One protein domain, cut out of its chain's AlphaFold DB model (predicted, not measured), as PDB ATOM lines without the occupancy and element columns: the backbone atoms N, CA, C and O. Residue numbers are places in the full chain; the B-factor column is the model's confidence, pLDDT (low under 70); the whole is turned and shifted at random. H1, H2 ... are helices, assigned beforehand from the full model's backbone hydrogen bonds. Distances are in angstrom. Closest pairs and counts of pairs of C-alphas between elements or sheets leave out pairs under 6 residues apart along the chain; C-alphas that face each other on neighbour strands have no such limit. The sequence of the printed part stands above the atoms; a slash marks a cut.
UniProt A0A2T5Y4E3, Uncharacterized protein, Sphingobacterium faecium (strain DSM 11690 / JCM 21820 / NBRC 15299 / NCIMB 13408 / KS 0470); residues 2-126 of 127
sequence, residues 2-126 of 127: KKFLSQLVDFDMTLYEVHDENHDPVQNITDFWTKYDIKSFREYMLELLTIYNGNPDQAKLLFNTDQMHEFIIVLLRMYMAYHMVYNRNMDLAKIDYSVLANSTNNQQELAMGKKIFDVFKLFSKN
ATOM      1  N   LYS A   2      84.140  18.811  -5.867       86.38
ATOM      2  CA  LYS A   2      84.767  19.284  -4.607       86.38
ATOM      3  C   LYS A   2      84.503  20.766  -4.270       86.38
ATOM      4  O   LYS A   2      84.159  21.064  -3.137       86.38
ATOM      5  N   LYS A   3      84.614  21.675  -5.252       84.62
ATOM      6  CA  LYS A   3      84.332  23.116  -5.067       84.62
ATOM      7  C   LYS A   3      82.881  23.367  -4.641       84.62
ATOM      8  O   LYS A   3      82.656  24.000  -3.626       84.62
ATOM      9  N   PHE A   4      81.927  22.793  -5.368       83.25
ATOM     10  CA  PHE A   4      80.500  22.898  -5.050       83.25
ATOM     11  C   PHE A   4      80.168  22.377  -3.643       83.25
ATOM     12  O   PHE A   4      79.459  23.038  -2.901       83.25
ATOM     13  N   LEU A   5      80.734  21.233  -3.246       88.56
ATOM     14  CA  LEU A   5      80.555  20.708  -1.889       88.56
ATOM     15  C   LEU A   5      81.134  21.648  -0.824       88.56
ATOM     16  O   LEU A   5      80.497  21.858   0.195       88.56
ATOM     17  N   SER A   6      82.302  22.249  -1.073       89.88
ATOM     18  CA  SER A   6      82.864  23.268  -0.176       89.88
ATOM     19  C   SER A   6      81.936  24.475  -0.038       89.88
ATOM     20  O   SER A   6      81.711  24.943   1.067       89.88
ATOM     21  N   GLN A   7      81.357  24.940  -1.147       88.88
ATOM     22  CA  GLN A   7      80.428  26.071  -1.145       88.88
ATOM     23  C   GLN A   7      79.140  25.763  -0.368       88.88
ATOM     24  O   GLN A   7      78.623  26.637   0.321       88.88
ATOM     25  N   LEU A   8      78.639  24.526  -0.452       88.81
ATOM     26  CA  LEU A   8      77.509  24.072   0.363       88.81
ATOM     27  C   LEU A   8      77.863  24.028   1.851       88.81
ATOM     28  O   LEU A   8      77.059  24.449   2.670       88.81
ATOM     29  N   VAL A   9      79.072  23.578   2.195       92.44
ATOM     30  CA  VAL A   9      79.541  23.584   3.587       92.44
ATOM     31  C   VAL A   9      79.604  25.006   4.141       92.44
ATOM     32  O   VAL A   9      79.140  25.226   5.253       92.44
ATOM     33  N   ASP A  10      80.112  25.980   3.379       89.69
ATOM     34  CA  ASP A  10      80.136  27.387   3.813       89.69
ATOM     35  C   ASP A  10      78.717  27.919   4.087       89.69
ATOM     36  O   ASP A  10      78.472  28.631   5.067       89.69
ATOM     37  N   PHE A  11      77.769  27.550   3.222       90.50
ATOM     38  CA  PHE A  11      76.365  27.921   3.358       90.50
ATOM     39  C   PHE A  11      75.740  27.303   4.613       90.50
ATOM     40  O   PHE A  11      75.171  28.021   5.434       90.50
ATOM     41  N   ASP A  12      75.897  25.991   4.795       91.25
ATOM     42  CA  ASP A  12      75.385  25.268   5.958       91.25
ATOM     43  C   ASP A  12      75.991  25.815   7.254       91.25
ATOM     44  O   ASP A  12      75.269  26.078   8.213       91.25
ATOM     45  N   MET A  13      77.303  26.061   7.281       90.31
ATOM     46  CA  MET A  13      77.982  26.637   8.444       90.31
ATOM     47  C   MET A  13      77.384  27.983   8.844       90.31
ATOM     48  O   MET A  13      77.117  28.194  10.024       90.31
ATOM     49  N   THR A  14      77.071  28.849   7.878       90.12
ATOM     50  CA  THR A  14      76.431  30.147   8.151       90.12
ATOM     51  C   THR A  14      75.076  29.990   8.855       90.12
ATOM     52  O   THR A  14      74.711  30.811   9.696       90.12
ATOM     53  N   LEU A  15      74.332  28.919   8.555       88.38
ATOM     54  CA  LEU A  15      73.071  28.610   9.233       88.38
ATOM     55  C   LEU A  15      73.279  28.084  10.657       88.38
ATOM     56  O   LEU A  15      72.434  28.333  11.513       88.38
ATOM     57  N   TYR A  16      74.379  27.375  10.924       89.44
ATOM     58  CA  TYR A  16      74.676  26.817  12.248       89.44
ATOM     59  C   TYR A  16      75.385  27.799  13.181       89.44
ATOM     60  O   TYR A  16      75.215  27.701  14.396       89.44
ATOM     61  N   GLU A  17      76.126  28.768  12.642       87.56
ATOM     62  CA  GLU A  17      76.854  29.789  13.408       87.56
ATOM     63  C   GLU A  17      75.961  30.530  14.411       87.56
ATOM     64  O   GLU A  17      76.433  30.932  15.467       87.56
ATOM     65  N   VAL A  18      74.662  30.669  14.131       84.69
ATOM     66  CA  VAL A  18      73.688  31.339  15.014       84.69
ATOM     67  C   VAL A  18      73.488  30.648  16.371       84.69
ATOM     68  O   VAL A  18      72.934  31.252  17.300       84.69
ATOM     69  N   HIS A  19      73.880  29.375  16.464       86.31
ATOM     70  CA  HIS A  19      73.796  28.549  17.664       86.31
ATOM     71  C   HIS A  19      75.083  28.561  18.498       86.31
ATOM     72  O   HIS A  19      75.067  28.030  19.606       86.31
ATOM     73  N   ASP A  20      76.174  29.151  17.999       87.00
ATOM     74  CA  ASP A  20      77.399  29.328  18.779       87.00
ATOM     75  C   ASP A  20      77.146  30.327  19.923       87.00
ATOM     76  O   ASP A  20      76.576  31.402  19.723       87.00
ATOM     77  N   GLU A  21      77.567  29.972  21.138       82.94
ATOM     78  CA  GLU A  21      77.449  30.824  22.327       82.94
ATOM     79  C   GLU A  21      78.250  32.127  22.186       82.94
ATOM     80  O   GLU A  21      77.884  33.144  22.774       82.94
ATOM     81  N   ASN A  22      79.306  32.112  21.368       86.00
ATOM     82  CA  ASN A  22      80.139  33.276  21.074       86.00
ATOM     83  C   ASN A  22      79.648  34.070  19.856       86.00
ATOM     84  O   ASN A  22      80.309  35.023  19.440       86.00
ATOM     85  N   HIS A  23      78.514  33.689  19.256       86.00
ATOM     86  CA  HIS A  23      77.978  34.392  18.100       86.00
ATOM     87  C   HIS A  23      77.494  35.793  18.483       86.00
ATOM     88  O   HIS A  23      76.479  35.947  19.170       86.00
ATOM     89  N   ASP A  24      78.176  36.815  17.968       89.38
ATOM     90  CA  ASP A  24      77.757  38.208  18.090       89.38
ATOM     91  C   ASP A  24      77.052  38.676  16.802       89.38
ATOM     92  O   ASP A  24      77.704  38.995  15.799       89.38
ATOM     93  N   PRO A  25      75.707  38.740  16.792       90.31
ATOM     94  CA  PRO A  25      74.978  39.187  15.617       90.31
ATOM     95  C   PRO A  25      75.148  40.697  15.370       90.31
ATOM     96  O   PRO A  25      75.037  41.137  14.229       90.31
ATOM     97  N   VAL A  26      75.455  41.507  16.391       89.56
ATOM     98  CA  VAL A  26      75.722  42.943  16.201       89.56
ATOM     99  C   VAL A  26      77.023  43.115  15.423       89.56
ATOM    100  O   VAL A  26      77.041  43.843  14.430       89.56
ATOM    101  N   GLN A  27      78.070  42.378  15.802       88.56
ATOM    102  CA  GLN A  27      79.351  42.410  15.098       88.56
ATOM    103  C   GLN A  27      79.212  41.975  13.633       88.56
ATOM    104  O   GLN A  27      79.719  42.655  12.747       88.56
ATOM    105  N   ASN A  28      78.452  40.911  13.349       91.19
ATOM    106  CA  ASN A  28      78.222  40.450  11.974       91.19
ATOM    107  C   ASN A  28      77.548  41.508  11.083       91.19
ATOM    108  O   ASN A  28      77.871  41.624   9.899       91.19
ATOM    109  N   ILE A  29      76.619  42.288  11.641       90.94
ATOM    110  CA  ILE A  29      75.986  43.403  10.926       90.94
ATOM    111  C   ILE A  29      77.008  44.518  10.668       90.94
ATOM    112  O   ILE A  29      77.088  45.037   9.552       90.94
ATOM    113  N   THR A  30      77.803  44.876  11.677       88.25
ATOM    114  CA  THR A  30      78.851  45.898  11.557       88.25
ATOM    115  C   THR A  30      79.916  45.508  10.532       88.25
ATOM    116  O   THR A  30      80.274  46.326   9.683       88.25
ATOM    117  N   ASP A  31      80.381  44.260  10.546       90.44
ATOM    118  CA  ASP A  31      81.377  43.745   9.603       90.44
ATOM    119  C   ASP A  31      80.860  43.801   8.166       90.44
ATOM    120  O   ASP A  31      81.580  44.232   7.259       90.44
ATOM    121  N   PHE A  32      79.593  43.433   7.952       92.62
ATOM    122  CA  PHE A  32      78.982  43.508   6.631       92.62
ATOM    123  C   PHE A  32      78.997  44.938   6.088       92.62
ATOM    124  O   PHE A  32      79.497  45.167   4.988       92.62
ATOM    125  N   TRP A  33      78.505  45.906   6.862       89.94
ATOM    126  CA  TRP A  33      78.426  47.302   6.417       89.94
ATOM    127  C   TRP A  33      79.782  48.008   6.354       89.94
ATOM    128  O   TRP A  33      79.925  49.003   5.645       89.94
ATOM    129  N   THR A  34      80.791  47.468   7.039       88.06
ATOM    130  CA  THR A  34      82.188  47.893   6.896       88.06
ATOM    131  C   THR A  34      82.794  47.410   5.589       88.06
ATOM    132  O   THR A  34      83.577  48.125   4.967       88.06
ATOM    133  N   LYS A  35      82.413  46.214   5.139       90.88
ATOM    134  CA  LYS A  35      82.947  45.611   3.920       90.88
ATOM    135  C   LYS A  35      82.199  46.032   2.655       90.88
ATOM    136  O   LYS A  35      82.828  46.237   1.618       90.88
ATOM    137  N   TYR A  36      80.877  46.149   2.729       91.19
ATOM    138  CA  TYR A  36      80.011  46.475   1.602       91.19
ATOM    139  C   TYR A  36      79.293  47.789   1.872       91.19
ATOM    140  O   TYR A  36      78.264  47.837   2.546       91.19
ATOM    141  N   ASP A  37      79.828  48.867   1.303       88.06
ATOM    142  CA  ASP A  37      79.111  50.135   1.251       88.06
ATOM    143  C   ASP A  37      77.812  49.983   0.420       88.06
ATOM    144  O   ASP A  37      77.623  49.012  -0.316       88.06
ATOM    145  N   ILE A  38      76.871  50.917   0.551       87.44
ATOM    146  CA  ILE A  38      75.529  50.833  -0.050       87.44
ATOM    147  C   ILE A  38      75.611  50.707  -1.573       87.44
ATOM    148  O   ILE A  38      74.833  49.967  -2.182       87.44
ATOM    149  N   LYS A  39      76.568  51.406  -2.191       87.50
ATOM    150  CA  LYS A  39      76.809  51.321  -3.631       87.50
ATOM    151  C   LYS A  39      77.260  49.913  -4.018       87.50
ATOM    152  O   LYS A  39      76.667  49.324  -4.918       87.50
ATOM    153  N   SER A  40      78.259  49.377  -3.324       91.25
ATOM    154  CA  SER A  40      78.807  48.044  -3.569       91.25
ATOM    155  C   SER A  40      77.741  46.978  -3.343       91.25
ATOM    156  O   SER A  40      77.530  46.133  -4.205       91.25
ATOM    157  N   PHE A  41      76.993  47.060  -2.238       92.31
ATOM    158  CA  PHE A  41      75.851  46.187  -1.970       92.31
ATOM    159  C   PHE A  41      74.855  46.189  -3.136       92.31
ATOM    160  O   PHE A  41      74.479  45.126  -3.629       92.31
ATOM    161  N   ARG A  42      74.468  47.373  -3.632       90.81
ATOM    162  CA  ARG A  42      73.572  47.485  -4.791       90.81
ATOM    163  C   ARG A  42      74.167  46.826  -6.035       90.81
ATOM    164  O   ARG A  42      73.439  46.143  -6.746       90.81
ATOM    165  N   GLU A  43      75.452  47.028  -6.308       94.25
ATOM    166  CA  GLU A  43      76.133  46.431  -7.464       94.25
ATOM    167  C   GLU A  43      76.126  44.900  -7.393       94.25
ATOM    168  O   GLU A  43      75.719  44.256  -8.357       94.25
ATOM    169  N   TYR A  44      76.471  44.317  -6.240       96.25
ATOM    170  CA  TYR A  44      76.406  42.866  -6.038       96.25
ATOM    171  C   TYR A  44      74.973  42.325  -6.181       96.25
ATOM    172  O   TYR A  44      74.761  41.288  -6.810       96.25
ATOM    173  N   MET A  45      73.968  43.033  -5.655       95.19
ATOM    174  CA  MET A  45      72.560  42.631  -5.785       95.19
ATOM    175  C   MET A  45      72.059  42.683  -7.234       95.19
ATOM    176  O   MET A  45      71.333  41.787  -7.668       95.19
ATOM    177  N   LEU A  46      72.446  43.708  -7.997       93.12
ATOM    178  CA  LEU A  46      72.117  43.802  -9.420       93.12
ATOM    179  C   LEU A  46      72.798  42.694 -10.223       93.12
ATOM    180  O   LEU A  46      72.174  42.111 -11.106       93.12
ATOM    181  N   GLU A  47      74.045  42.360  -9.898       94.81
ATOM    182  CA  GLU A  47      74.745  41.241 -10.524       94.81
ATOM    183  C   GLU A  47      74.052  39.900 -10.240       94.81
ATOM    184  O   GLU A  47      73.828  39.122 -11.169       94.81
ATOM    185  N   LEU A  48      73.627  39.649  -8.993       93.38
ATOM    186  CA  LEU A  48      72.827  38.464  -8.651       93.38
ATOM    187  C   LEU A  48      71.549  38.380  -9.488       93.38
ATOM    188  O   LEU A  48      71.221  37.311 -10.003       93.38
ATOM    189  N   LEU A  49      70.840  39.501  -9.651       92.06
ATOM    190  CA  LEU A  49      69.623  39.560 -10.456       92.06
ATOM    191  C   LEU A  49      69.906  39.287 -11.941       92.06
ATOM    192  O   LEU A  49      69.165  38.542 -12.582       92.06
ATOM    193  N   THR A  50      70.989  39.847 -12.481       91.50
ATOM    194  CA  THR A  50      71.435  39.590 -13.857       91.50
ATOM    195  C   THR A  50      71.729  38.107 -14.067       91.50
ATOM    196  O   THR A  50      71.248  37.525 -15.038       91.50
ATOM    197  N   ILE A  51      72.463  37.477 -13.143       90.38
ATOM    198  CA  ILE A  51      72.778  36.041 -13.187       90.38
ATOM    199  C   ILE A  51      71.496  35.206 -13.115       90.38
ATOM    200  O   ILE A  51      71.315  34.301 -13.928       90.38
ATOM    201  N   TYR A  52      70.590  35.524 -12.186       89.00
ATOM    202  CA  TYR A  52      69.313  34.824 -12.026       89.00
ATOM    203  C   TYR A  52      68.452  34.880 -13.298       89.00
ATOM    204  O   TYR A  52      67.881  33.873 -13.705       89.00
ATOM    205  N   ASN A  53      68.422  36.033 -13.969       90.69
ATOM    206  CA  ASN A  53      67.700  36.223 -15.230       90.69
ATOM    207  C   ASN A  53      68.427  35.636 -16.457       90.69
ATOM    208  O   ASN A  53      67.977  35.829 -17.585       90.69
ATOM    209  N   GLY A  54      69.549  34.938 -16.263       89.69
ATOM    210  CA  GLY A  54      70.301  34.282 -17.334       89.69
ATOM    211  C   GLY A  54      71.220  35.204 -18.139       89.69
ATOM    212  O   GLY A  54      71.672  34.798 -19.205       89.69
ATOM    213  N   ASN A  55      71.511  36.414 -17.642       87.62
ATOM    214  CA  ASN A  55      72.331  37.437 -18.303       87.62
ATOM    215  C   ASN A  55      71.915  37.670 -19.774       87.62
ATOM    216  O   ASN A  55      72.675  37.337 -20.689       87.62
ATOM    217  N   PRO A  56      70.703  38.209 -20.012       78.88
ATOM    218  CA  PRO A  56      70.087  38.251 -21.341       78.88
ATOM    219  C   PRO A  56      70.933  38.995 -22.383       78.88
ATOM    220  O   PRO A  56      70.967  38.591 -23.543       78.88
ATOM    221  N   ASP A  57      71.672  40.019 -21.957       82.94
ATOM    222  CA  ASP A  57      72.513  40.842 -22.831       82.94
ATOM    223  C   ASP A  57      73.962  40.335 -22.932       82.94
ATOM    224  O   ASP A  57      74.811  41.001 -23.524       82.94
ATOM    225  N   GLN A  58      74.272  39.179 -22.327       82.81
ATOM    226  CA  GLN A  58      75.635  38.645 -22.189       82.81
ATOM    227  C   GLN A  58      76.628  39.700 -21.677       82.81
ATOM    228  O   GLN A  58      77.803  39.723 -22.056       82.81
ATOM    229  N   ALA A  59      76.146  40.593 -20.811       82.44
ATOM    230  CA  ALA A  59      76.945  41.671 -20.271       82.44
ATOM    231  C   ALA A  59      78.133  41.090 -19.501       82.44
ATOM    232  O   ALA A  59      78.033  40.050 -18.838       82.44
ATOM    233  N   LYS A  60      79.278  41.772 -19.589       87.25
ATOM    234  CA  LYS A  60      80.439  41.423 -18.776       87.25
ATOM    235  C   LYS A  60      80.068  41.613 -17.305       87.25
ATOM    236  O   LYS A  60      79.763  42.733 -16.902       87.25
ATOM    237  N   LEU A  61      80.147  40.529 -16.537       90.31
ATOM    238  CA  LEU A  61      79.922  40.573 -15.098       90.31
ATOM    239  C   LEU A  61      81.006  41.418 -14.407       90.31
ATOM    240  O   LEU A  61      82.177  41.383 -14.809       90.31
ATOM    241  N   LEU A  62      80.614  42.189 -13.395       92.88
ATOM    242  CA  LEU A  62      81.506  43.054 -12.617       92.88
ATOM    243  C   LEU A  62      82.340  42.241 -11.618       92.88
ATOM    244  O   LEU A  62      83.507  42.555 -11.383       92.88
ATOM    245  N   PHE A  63      81.757  41.171 -11.085       95.19
ATOM    246  CA  PHE A  63      82.313  40.287 -10.075       95.19
ATOM    247  C   PHE A  63      82.458  38.863 -10.613       95.19
ATOM    248  O   PHE A  63      81.652  38.355 -11.397       95.19
ATOM    249  N   ASN A  64      83.514  38.185 -10.176       93.12
ATOM    250  CA  ASN A  64      83.718  36.777 -10.499       93.12
ATOM    251  C   ASN A  64      82.904  35.856  -9.568       93.12
ATOM    252  O   ASN A  64      82.384  36.276  -8.537       93.12
ATOM    253  N   THR A  65      82.820  34.566  -9.909       89.56
ATOM    254  CA  THR A  65      82.054  33.575  -9.133       89.56
ATOM    255  C   THR A  65      82.473  33.483  -7.664       89.56
ATOM    256  O   THR A  65      81.616  33.246  -6.819       89.56
ATOM    257  N   ASP A  66      83.755  33.664  -7.345       91.50
ATOM    258  CA  ASP A  66      84.240  33.553  -5.967       91.50
ATOM    259  C   ASP A  66      83.833  34.779  -5.140       91.50
ATOM    260  O   ASP A  66      83.362  34.622  -4.018       91.50
ATOM    261  N   GLN A  67      83.897  35.978  -5.728       94.94
ATOM    262  CA  GLN A  67      83.371  37.206  -5.122       94.94
ATOM    263  C   GLN A  67      81.856  37.119  -4.903       94.94
ATOM    264  O   GLN A  67      81.358  37.534  -3.859       94.94
ATOM    265  N   MET A  68      81.118  36.545  -5.861       94.75
ATOM    266  CA  MET A  68      79.672  36.342  -5.727       94.75
ATOM    267  C   MET A  68      79.333  35.325  -4.638       94.75
ATOM    268  O   MET A  68      78.418  35.557  -3.852       94.75
ATOM    269  N   HIS A  69      80.073  34.216  -4.565       93.06
ATOM    270  CA  HIS A  69      79.920  33.221  -3.502       93.06
ATOM    271  C   HIS A  69      80.165  33.845  -2.130       93.06
ATOM    272  O   HIS A  69      79.313  33.759  -1.252       93.06
ATOM    273  N   GLU A  70      81.292  34.539  -1.969       94.81
ATOM    274  CA  GLU A  70      81.633  35.236  -0.732       94.81
ATOM    275  C   GLU A  70      80.550  36.246  -0.334       94.81
ATOM    276  O   GLU A  70      80.126  36.260   0.822       94.81
ATOM    277  N   PHE A  71      80.060  37.043  -1.290       96.00
ATOM    278  CA  PHE A  71      78.974  37.993  -1.058       96.00
ATOM    279  C   PHE A  71      77.685  37.309  -0.583       96.00
ATOM    280  O   PHE A  71      77.061  37.784   0.361       96.00
ATOM    281  N   ILE A  72      77.288  36.185  -1.185       95.00
ATOM    282  CA  ILE A  72      76.086  35.445  -0.769       95.00
ATOM    283  C   ILE A  72      76.230  34.935   0.669       95.00
ATOM    284  O   ILE A  72      75.291  35.061   1.456       95.00
ATOM    285  N   ILE A  73      77.396  34.393   1.028       95.31
ATOM    286  CA  ILE A  73      77.660  33.870   2.374       95.31
ATOM    287  C   ILE A  73      77.567  34.982   3.424       95.31
ATOM    288  O   ILE A  73      76.828  34.861   4.402       95.31
ATOM    289  N   VAL A  74      78.255  36.103   3.209       95.19
ATOM    290  CA  VAL A  74      78.223  37.223   4.166       95.19
ATOM    291  C   VAL A  74      76.867  37.939   4.188       95.19
ATOM    292  O   VAL A  74      76.458  38.412   5.246       95.19
ATOM    293  N   LEU A  75      76.130  37.961   3.070       95.44
ATOM    294  CA  LEU A  75      74.754  38.461   3.011       95.44
ATOM    295  C   LEU A  75      73.806  37.593   3.844       95.44
ATOM    296  O   LEU A  75      73.004  38.125   4.612       95.44
ATOM    297  N   LEU A  76      73.909  36.265   3.720       94.75
ATOM    298  CA  LEU A  76      73.122  35.326   4.515       94.75
ATOM    299  C   LEU A  76      73.427  35.487   6.008       94.75
ATOM    300  O   LEU A  76      72.498  35.591   6.811       94.75
ATOM    301  N   ARG A  77      74.712  35.583   6.375       94.44
ATOM    302  CA  ARG A  77      75.143  35.811   7.761       94.44
ATOM    303  C   ARG A  77      74.552  37.102   8.326       94.44
ATOM    304  O   ARG A  77      73.980  37.090   9.412       94.44
ATOM    305  N   MET A  78      74.630  38.201   7.573       93.81
ATOM    306  CA  MET A  78      74.044  39.486   7.965       93.81
ATOM    307  C   MET A  78      72.516  39.394   8.114       93.81
ATOM    308  O   MET A  78      71.960  39.914   9.081       93.81
ATOM    309  N   TYR A  79      71.823  38.722   7.191       93.19
ATOM    310  CA  TYR A  79      70.371  38.540   7.265       93.19
ATOM    311  C   TYR A  79      69.953  37.772   8.526       93.19
ATOM    312  O   TYR A  79      69.063  38.214   9.259       93.19
ATOM    313  N   MET A  80      70.635  36.660   8.818       92.44
ATOM    314  CA  MET A  80      70.416  35.883  10.040       92.44
ATOM    315  C   MET A  80      70.696  36.720  11.290       92.44
ATOM    316  O   MET A  80      69.900  36.712  12.226       92.44
ATOM    317  N   ALA A  81      71.768  37.512  11.284       91.94
ATOM    318  CA  ALA A  81      72.118  38.392  12.390       91.94
ATOM    319  C   ALA A  81      71.040  39.457  12.668       91.94
ATOM    320  O   ALA A  81      70.617  39.617  13.816       91.94
ATOM    321  N   TYR A  82      70.511  40.123  11.634       90.75
ATOM    322  CA  TYR A  82      69.378  41.048  11.787       90.75
ATOM    323  C   TYR A  82      68.139  40.352  12.360       90.75
ATOM    324  O   TYR A  82      67.483  40.891  13.255       90.75
ATOM    325  N   HIS A  83      67.837  39.143  11.882       89.25
ATOM    326  CA  HIS A  83      66.729  38.344  12.396       89.25
ATOM    327  C   HIS A  83      66.913  37.987  13.881       89.25
ATOM    328  O   HIS A  83      65.974  38.095  14.671       89.25
ATOM    329  N   MET A  84      68.128  37.616  14.289       89.31
ATOM    330  CA  MET A  84      68.459  37.311  15.683       89.31
ATOM    331  C   MET A  84      68.352  38.537  16.580       89.31
ATOM    332  O   MET A  84      67.759  38.438  17.651       89.31
ATOM    333  N   VAL A  85      68.893  39.682  16.154       89.25
ATOM    334  CA  VAL A  85      68.811  40.936  16.915       89.25
ATOM    335  C   VAL A  85      67.354  41.316  17.155       89.25
ATOM    336  O   VAL A  85      66.979  41.618  18.289       89.25
ATOM    337  N   TYR A  86      66.522  41.215  16.115       85.81
ATOM    338  CA  TYR A  86      65.087  41.461  16.211       85.81
ATOM    339  C   TYR A  86      64.400  40.498  17.194       85.81
ATOM    340  O   TYR A  86      63.764  40.941  18.148       85.81
ATOM    341  N   ASN A  87      64.572  39.183  17.027       85.81
ATOM    342  CA  ASN A  87      63.889  38.185  17.862       85.81
ATOM    343  C   ASN A  87      64.371  38.161  19.316       85.81
ATOM    344  O   ASN A  87      63.607  37.826  20.220       85.81
ATOM    345  N   ARG A  88      65.646  38.482  19.557       86.00
ATOM    346  CA  ARG A  88      66.243  38.516  20.898       86.00
ATOM    347  C   ARG A  88      66.013  39.859  21.600       86.00
ATOM    348  O   ARG A  88      66.516  40.033  22.706       86.00
ATOM    349  N   ASN A  89      65.267  40.790  20.988       81.06
ATOM    350  CA  ASN A  89      65.072  42.165  21.469       81.06
ATOM    351  C   ASN A  89      66.401  42.845  21.843       81.06
ATOM    352  O   ASN A  89      66.500  43.555  22.845       81.06
ATOM    353  N   MET A  90      67.446  42.573  21.062       82.81
ATOM    354  CA  MET A  90      68.748  43.192  21.258       82.81
ATOM    355  C   MET A  90      68.685  44.659  20.840       82.81
ATOM    356  O   MET A  90      67.937  45.048  19.942       82.81
ATOM    357  N   ASP A  91      69.494  45.480  21.500       77.94
ATOM    358  CA  ASP A  91      69.531  46.908  21.230       77.94
ATOM    359  C   ASP A  91      70.213  47.200  19.885       77.94
ATOM    360  O   ASP A  91      71.440  47.163  19.768       77.94
ATOM    361  N   LEU A  92      69.398  47.514  18.874       72.31
ATOM    362  CA  LEU A  92      69.841  47.936  17.542       72.31
ATOM    363  C   LEU A  92      70.686  49.218  17.577       72.31
ATOM    364  O   LEU A  92      71.449  49.446  16.641       72.31
ATOM    365  N   ALA A  93      70.583  50.041  18.628       75.06
ATOM    366  CA  ALA A  93      71.406  51.241  18.775       75.06
ATOM    367  C   ALA A  93      72.887  50.919  19.033       75.06
ATOM    368  O   ALA A  93      73.732  51.801  18.900       75.06
ATOM    369  N   LYS A  94      73.214  49.663  19.373       72.69
ATOM    370  CA  LYS A  94      74.598  49.189  19.518       72.69
ATOM    371  C   LYS A  94      75.273  48.864  18.190       72.69
ATOM    372  O   LYS A  94      76.489  48.702  18.171       72.69
ATOM    373  N   ILE A  95      74.514  48.755  17.100       74.88
ATOM    374  CA  ILE A  95      75.101  48.594  15.772       74.88
ATOM    375  C   ILE A  95      75.732  49.928  15.388       74.88
ATOM    376  O   ILE A  95      75.055  50.958  15.321       74.88
ATOM    377  N   ASP A  96      77.034  49.899  15.121       72.19
ATOM    378  CA  ASP A  96      77.757  51.080  14.674       72.19
ATOM    379  C   ASP A  96      77.420  51.412  13.212       72.19
ATOM    380  O   ASP A  96      78.121  51.054  12.265       72.19
ATOM    381  N   TYR A  97      76.323  52.143  13.026       71.00
ATOM    382  CA  TYR A  97      75.930  52.688  11.730       71.00
ATOM    383  C   TYR A  97      76.766  53.899  11.308       71.00
ATOM    384  O   TYR A  97      76.549  54.430  10.214       71.00
ATOM    385  N   SER A  98      77.723  54.362  12.125       71.62
ATOM    386  CA  SER A  98      78.589  55.476  11.735       71.62
ATOM    387  C   SER A  98      79.390  55.132  10.482       71.62
ATOM    388  O   SER A  98      79.627  56.005   9.657       71.62
ATOM    389  N   VAL A  99      79.690  53.853  10.246       69.00
ATOM    390  CA  VAL A  99      80.322  53.374   9.010       69.00
ATOM    391  C   VAL A  99      79.462  53.672   7.772       69.00
ATOM    392  O   VAL A  99      79.966  54.108   6.733       69.00
ATOM    393  N   LEU A 100      78.138  53.539   7.896       68.19
ATOM    394  CA  LEU A 100      77.203  53.947   6.848       68.19
ATOM    395  C   LEU A 100      77.107  55.467   6.728       68.19
ATOM    396  O   LEU A 100      77.027  55.990   5.621       68.19
ATOM    397  N   ALA A 101      77.144  56.186   7.848       67.00
ATOM    398  CA  ALA A 101      77.015  57.639   7.861       67.00
ATOM    399  C   ALA A 101      78.288  58.383   7.416       67.00
ATOM    400  O   ALA A 101      78.179  59.496   6.907       67.00
ATOM    401  N   ASN A 102      79.475  57.798   7.589       68.00
ATOM    402  CA  ASN A 102      80.772  58.455   7.389       68.00
ATOM    403  C   ASN A 102      81.382  58.195   6.003       68.00
ATOM    404  O   ASN A 102      82.296  58.911   5.592       68.00
ATOM    405  N   SER A 103      80.881  57.209   5.258       72.44
ATOM    406  CA  SER A 103      81.281  57.000   3.864       72.44
ATOM    407  C   SER A 103      80.604  58.031   2.957       72.44
ATOM    408  O   SER A 103      79.376  58.095   2.870       72.44
ATOM    409  N   THR A 104      81.399  58.828   2.235       71.50
ATOM    410  CA  THR A 104      80.893  59.832   1.281       71.50
ATOM    411  C   THR A 104      79.997  59.207   0.206       71.50
ATOM    412  O   THR A 104      78.977  59.795  -0.154       71.50
ATOM    413  N   ASN A 105      80.322  57.995  -0.255       71.88
ATOM    414  CA  ASN A 105      79.487  57.252  -1.202       71.88
ATOM    415  C   ASN A 105      78.137  56.889  -0.577       71.88
ATOM    416  O   ASN A 105      77.094  57.109  -1.185       71.88
ATOM    417  N   ASN A 106      78.139  56.404   0.667       78.12
ATOM    418  CA  ASN A 106      76.906  56.050   1.371       78.12
ATOM    419  C   ASN A 106      76.023  57.268   1.623       78.12
ATOM    420  O   ASN A 106      74.815  57.187   1.435       78.12
ATOM    421  N   GLN A 107      76.600  58.416   1.980       80.19
ATOM    422  CA  GLN A 107      75.840  59.658   2.128       80.19
ATOM    423  C   GLN A 107      75.154  60.067   0.820       80.19
ATOM    424  O   GLN A 107      73.983  60.448   0.834       80.19
ATOM    425  N   GLN A 108      75.861  59.973  -0.312       81.50
ATOM    426  CA  GLN A 108      75.295  60.275  -1.629       81.50
ATOM    427  C   GLN A 108      74.166  59.304  -1.991       81.50
ATOM    428  O   GLN A 108      73.091  59.746  -2.403       81.50
ATOM    429  N   GLU A 109      74.379  58.006  -1.783       81.31
ATOM    430  CA  GLU A 109      73.385  56.965  -2.049       81.31
ATOM    431  C   GLU A 109      72.146  57.102  -1.156       81.31
ATOM    432  O   GLU A 109      71.019  57.081  -1.650       81.31
ATOM    433  N   LEU A 110      72.323  57.343   0.146       82.75
ATOM    434  CA  LEU A 110      71.223  57.576   1.087       82.75
ATOM    435  C   LEU A 110      70.447  58.850   0.748       82.75
ATOM    436  O   LEU A 110      69.214  58.856   0.788       82.75
ATOM    437  N   ALA A 111      71.142  59.933   0.387       83.94
ATOM    438  CA  ALA A 111      70.498  61.175  -0.025       83.94
ATOM    439  C   ALA A 111      69.684  60.989  -1.313       83.94
ATOM    440  O   ALA A 111      68.574  61.514  -1.423       83.94
ATOM    441  N   MET A 112      70.209  60.231  -2.279       83.31
ATOM    442  CA  MET A 112      69.493  59.898  -3.509       83.31
ATOM    443  C   MET A 112      68.282  59.005  -3.222       83.31
ATOM    444  O   MET A 112      67.177  59.322  -3.662       83.31
ATOM    445  N   GLY A 113      68.456  57.957  -2.415       82.25
ATOM    446  CA  GLY A 113      67.378  57.065  -1.989       82.25
ATOM    447  C   GLY A 113      66.250  57.810  -1.277       82.25
ATOM    448  O   GLY A 113      65.080  57.601  -1.590       82.25
ATOM    449  N   LYS A 114      66.583  58.762  -0.396       87.44
ATOM    450  CA  LYS A 114      65.592  59.620   0.267       87.44
ATOM    451  C   LYS A 114      64.806  60.471  -0.729       87.44
ATOM    452  O   LYS A 114      63.582  60.507  -0.650       87.44
ATOM    453  N   LYS A 115      65.479  61.110  -1.693       88.25
ATOM    454  CA  LYS A 115      64.803  61.893  -2.747       88.25
ATOM    455  C   LYS A 115      63.828  61.031  -3.548       88.25
ATOM    456  O   LYS A 115      62.709  61.460  -3.804       88.25
ATOM    457  N   ILE A 116      64.240  59.819  -3.915       85.81
ATOM    458  CA  ILE A 116      63.394  58.861  -4.638       85.81
ATOM    459  C   ILE A 116      62.173  58.478  -3.790       85.81
ATOM    460  O   ILE A 116      61.045  58.534  -4.276       85.81
ATOM    461  N   PHE A 117      62.379  58.142  -2.514       87.81
ATOM    462  CA  PHE A 117      61.291  57.833  -1.588       87.81
ATOM    463  C   PHE A 117      60.294  58.991  -1.459       87.81
ATOM    464  O   PHE A 117      59.086  58.770  -1.543       87.81
ATOM    465  N   ASP A 118      60.782  60.222  -1.301       91.12
ATOM    466  CA  ASP A 118      59.935  61.409  -1.181       91.12
ATOM    467  C   ASP A 118      59.085  61.627  -2.447       91.12
ATOM    468  O   ASP A 118      57.897  61.935  -2.340       91.12
ATOM    469  N   VAL A 119      59.652  61.389  -3.637       88.88
ATOM    470  CA  VAL A 119      58.927  61.422  -4.918       88.88
ATOM    471  C   VAL A 119      57.823  60.358  -4.966       88.88
ATOM    472  O   VAL A 119      56.673  60.681  -5.265       88.88
ATOM    473  N   PHE A 120      58.120  59.103  -4.620       88.19
ATOM    474  CA  PHE A 120      57.106  58.040  -4.605       88.19
ATOM    475  C   PHE A 120      56.008  58.285  -3.570       88.19
ATOM    476  O   PHE A 120      54.834  58.051  -3.847       88.19
ATOM    477  N   LYS A 121      56.367  58.820  -2.402       87.62
ATOM    478  CA  LYS A 121      55.416  59.210  -1.358       87.62
ATOM    479  C   LYS A 121      54.496  60.352  -1.799       87.62
ATOM    480  O   LYS A 121      53.347  60.418  -1.370       87.62
ATOM    481  N   LEU A 122      54.995  61.265  -2.631       86.75
ATOM    482  CA  LEU A 122      54.189  62.304  -3.273       86.75
ATOM    483  C   LEU A 122      53.160  61.685  -4.223       86.75
ATOM    484  O   LEU A 122      51.983  62.025  -4.146       86.75
ATOM    485  N   PHE A 123      53.576  60.731  -5.058       84.06
ATOM    486  CA  PHE A 123      52.661  60.034  -5.963       84.06
ATOM    487  C   PHE A 123      51.630  59.172  -5.227       84.06
ATOM    488  O   PHE A 123      50.469  59.148  -5.623       84.06
ATOM    489  N   SER A 124      52.006  58.530  -4.120       79.31
ATOM    490  CA  SER A 124      51.088  57.691  -3.341       79.31
ATOM    491  C   SER A 124      50.026  58.477  -2.565       79.31
ATOM    492  O   SER A 124      49.064  57.881  -2.104       79.31
ATOM    493  N   LYS A 125      50.217  59.787  -2.351       71.12
ATOM    494  CA  LYS A 125      49.250  60.664  -1.662       71.12
ATOM    495  C   LYS A 125      48.223  61.306  -2.598       71.12
ATOM    496  O   LYS A 125      47.273  61.905  -2.110       71.12
ATOM    497  N   ASN A 126      48.440  61.221  -3.910       57.84
ATOM    498  CA  ASN A 126      47.567  61.799  -4.935       57.84
ATOM    499  C   ASN A 126      46.586  60.764  -5.531       57.84
ATOM    500  O   ASN A 126      46.004  61.011  -6.587       57.84
TER     501      ASN A 126
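This is residues 2 to 126 of the 127 residues of an uncharacterized protein of Sphingobacterium faecium (strain DSM 11690 / JCM 21820 / NBRC 15299 / NCIMB 13408 / KS 0470) (UniProt A0A2T5Y4E3). The longest helix, H4, forms the middle, with H1 side by side with it and H2 packed slantwise on its other side. H3 follows H2 near the first end of H4, and the short H5, which the chain reaches from H4, packs on H2 and is followed by H6, a long arm whose residues 111 to 124 stick out, with 125 and 126 beyond them. The printed part has 125 residues with six named helices, H1 to H6 in order, and no named strand; its class is all helix. It is loose, with a radius of gyration of the C-alphas of 17.3 A and spans of 52 by 45 by 29 A.

H1, residues 2 to 19, begins at C-alpha 2 (84.767, 19.284, -4.607) and is 26.5 A long. H2 is residues 25 to 35 and H3 residues 38 to 52, 20.9 A. H4, residues 65 to 87, is 32.9 A long. H5 is residues 98 to 102. H6, residues 104 to 124, is 30.2 A long and ends at C-alpha 124 (51.088, 57.691, -3.341).

H1 touches the hub, H4, at a shallow tilt of 15 degrees, the same way; the closest C-alphas are Thr 14 and Arg 77, 5.8 A. H2 touches H4, closest at the C-alphas of Pro 25 and Ala 81, 4.4 A. Residues 44 to 48 of H3 only just touch residues 68 to 71 of H4, with 3 pairs of C-alphas within 8 A, the closest Tyr 44 and Met 68 at 7.3 A. H2 touches H5, closest at the C-alphas of Thr 34 and Val 99, 6.2 A. Residues 38 to 39 of H3 touch residues 105 to 109 of H6, closest at the C-alphas of Ile 38 and Asn 106, 5.6 A. H4 and H6 are apart. Every O i to N i+4 pair is within hydrogen-bond range in H2 to H6, and 12 of 14 in H1.

The farthest C-alphas, Lys 2 and Asn 126, are 56.5 A apart. The printed part has no cut, and the link from H3 to H4 is long, 12 residues. Residues 99 to 102 and 126 have pLDDT under 70.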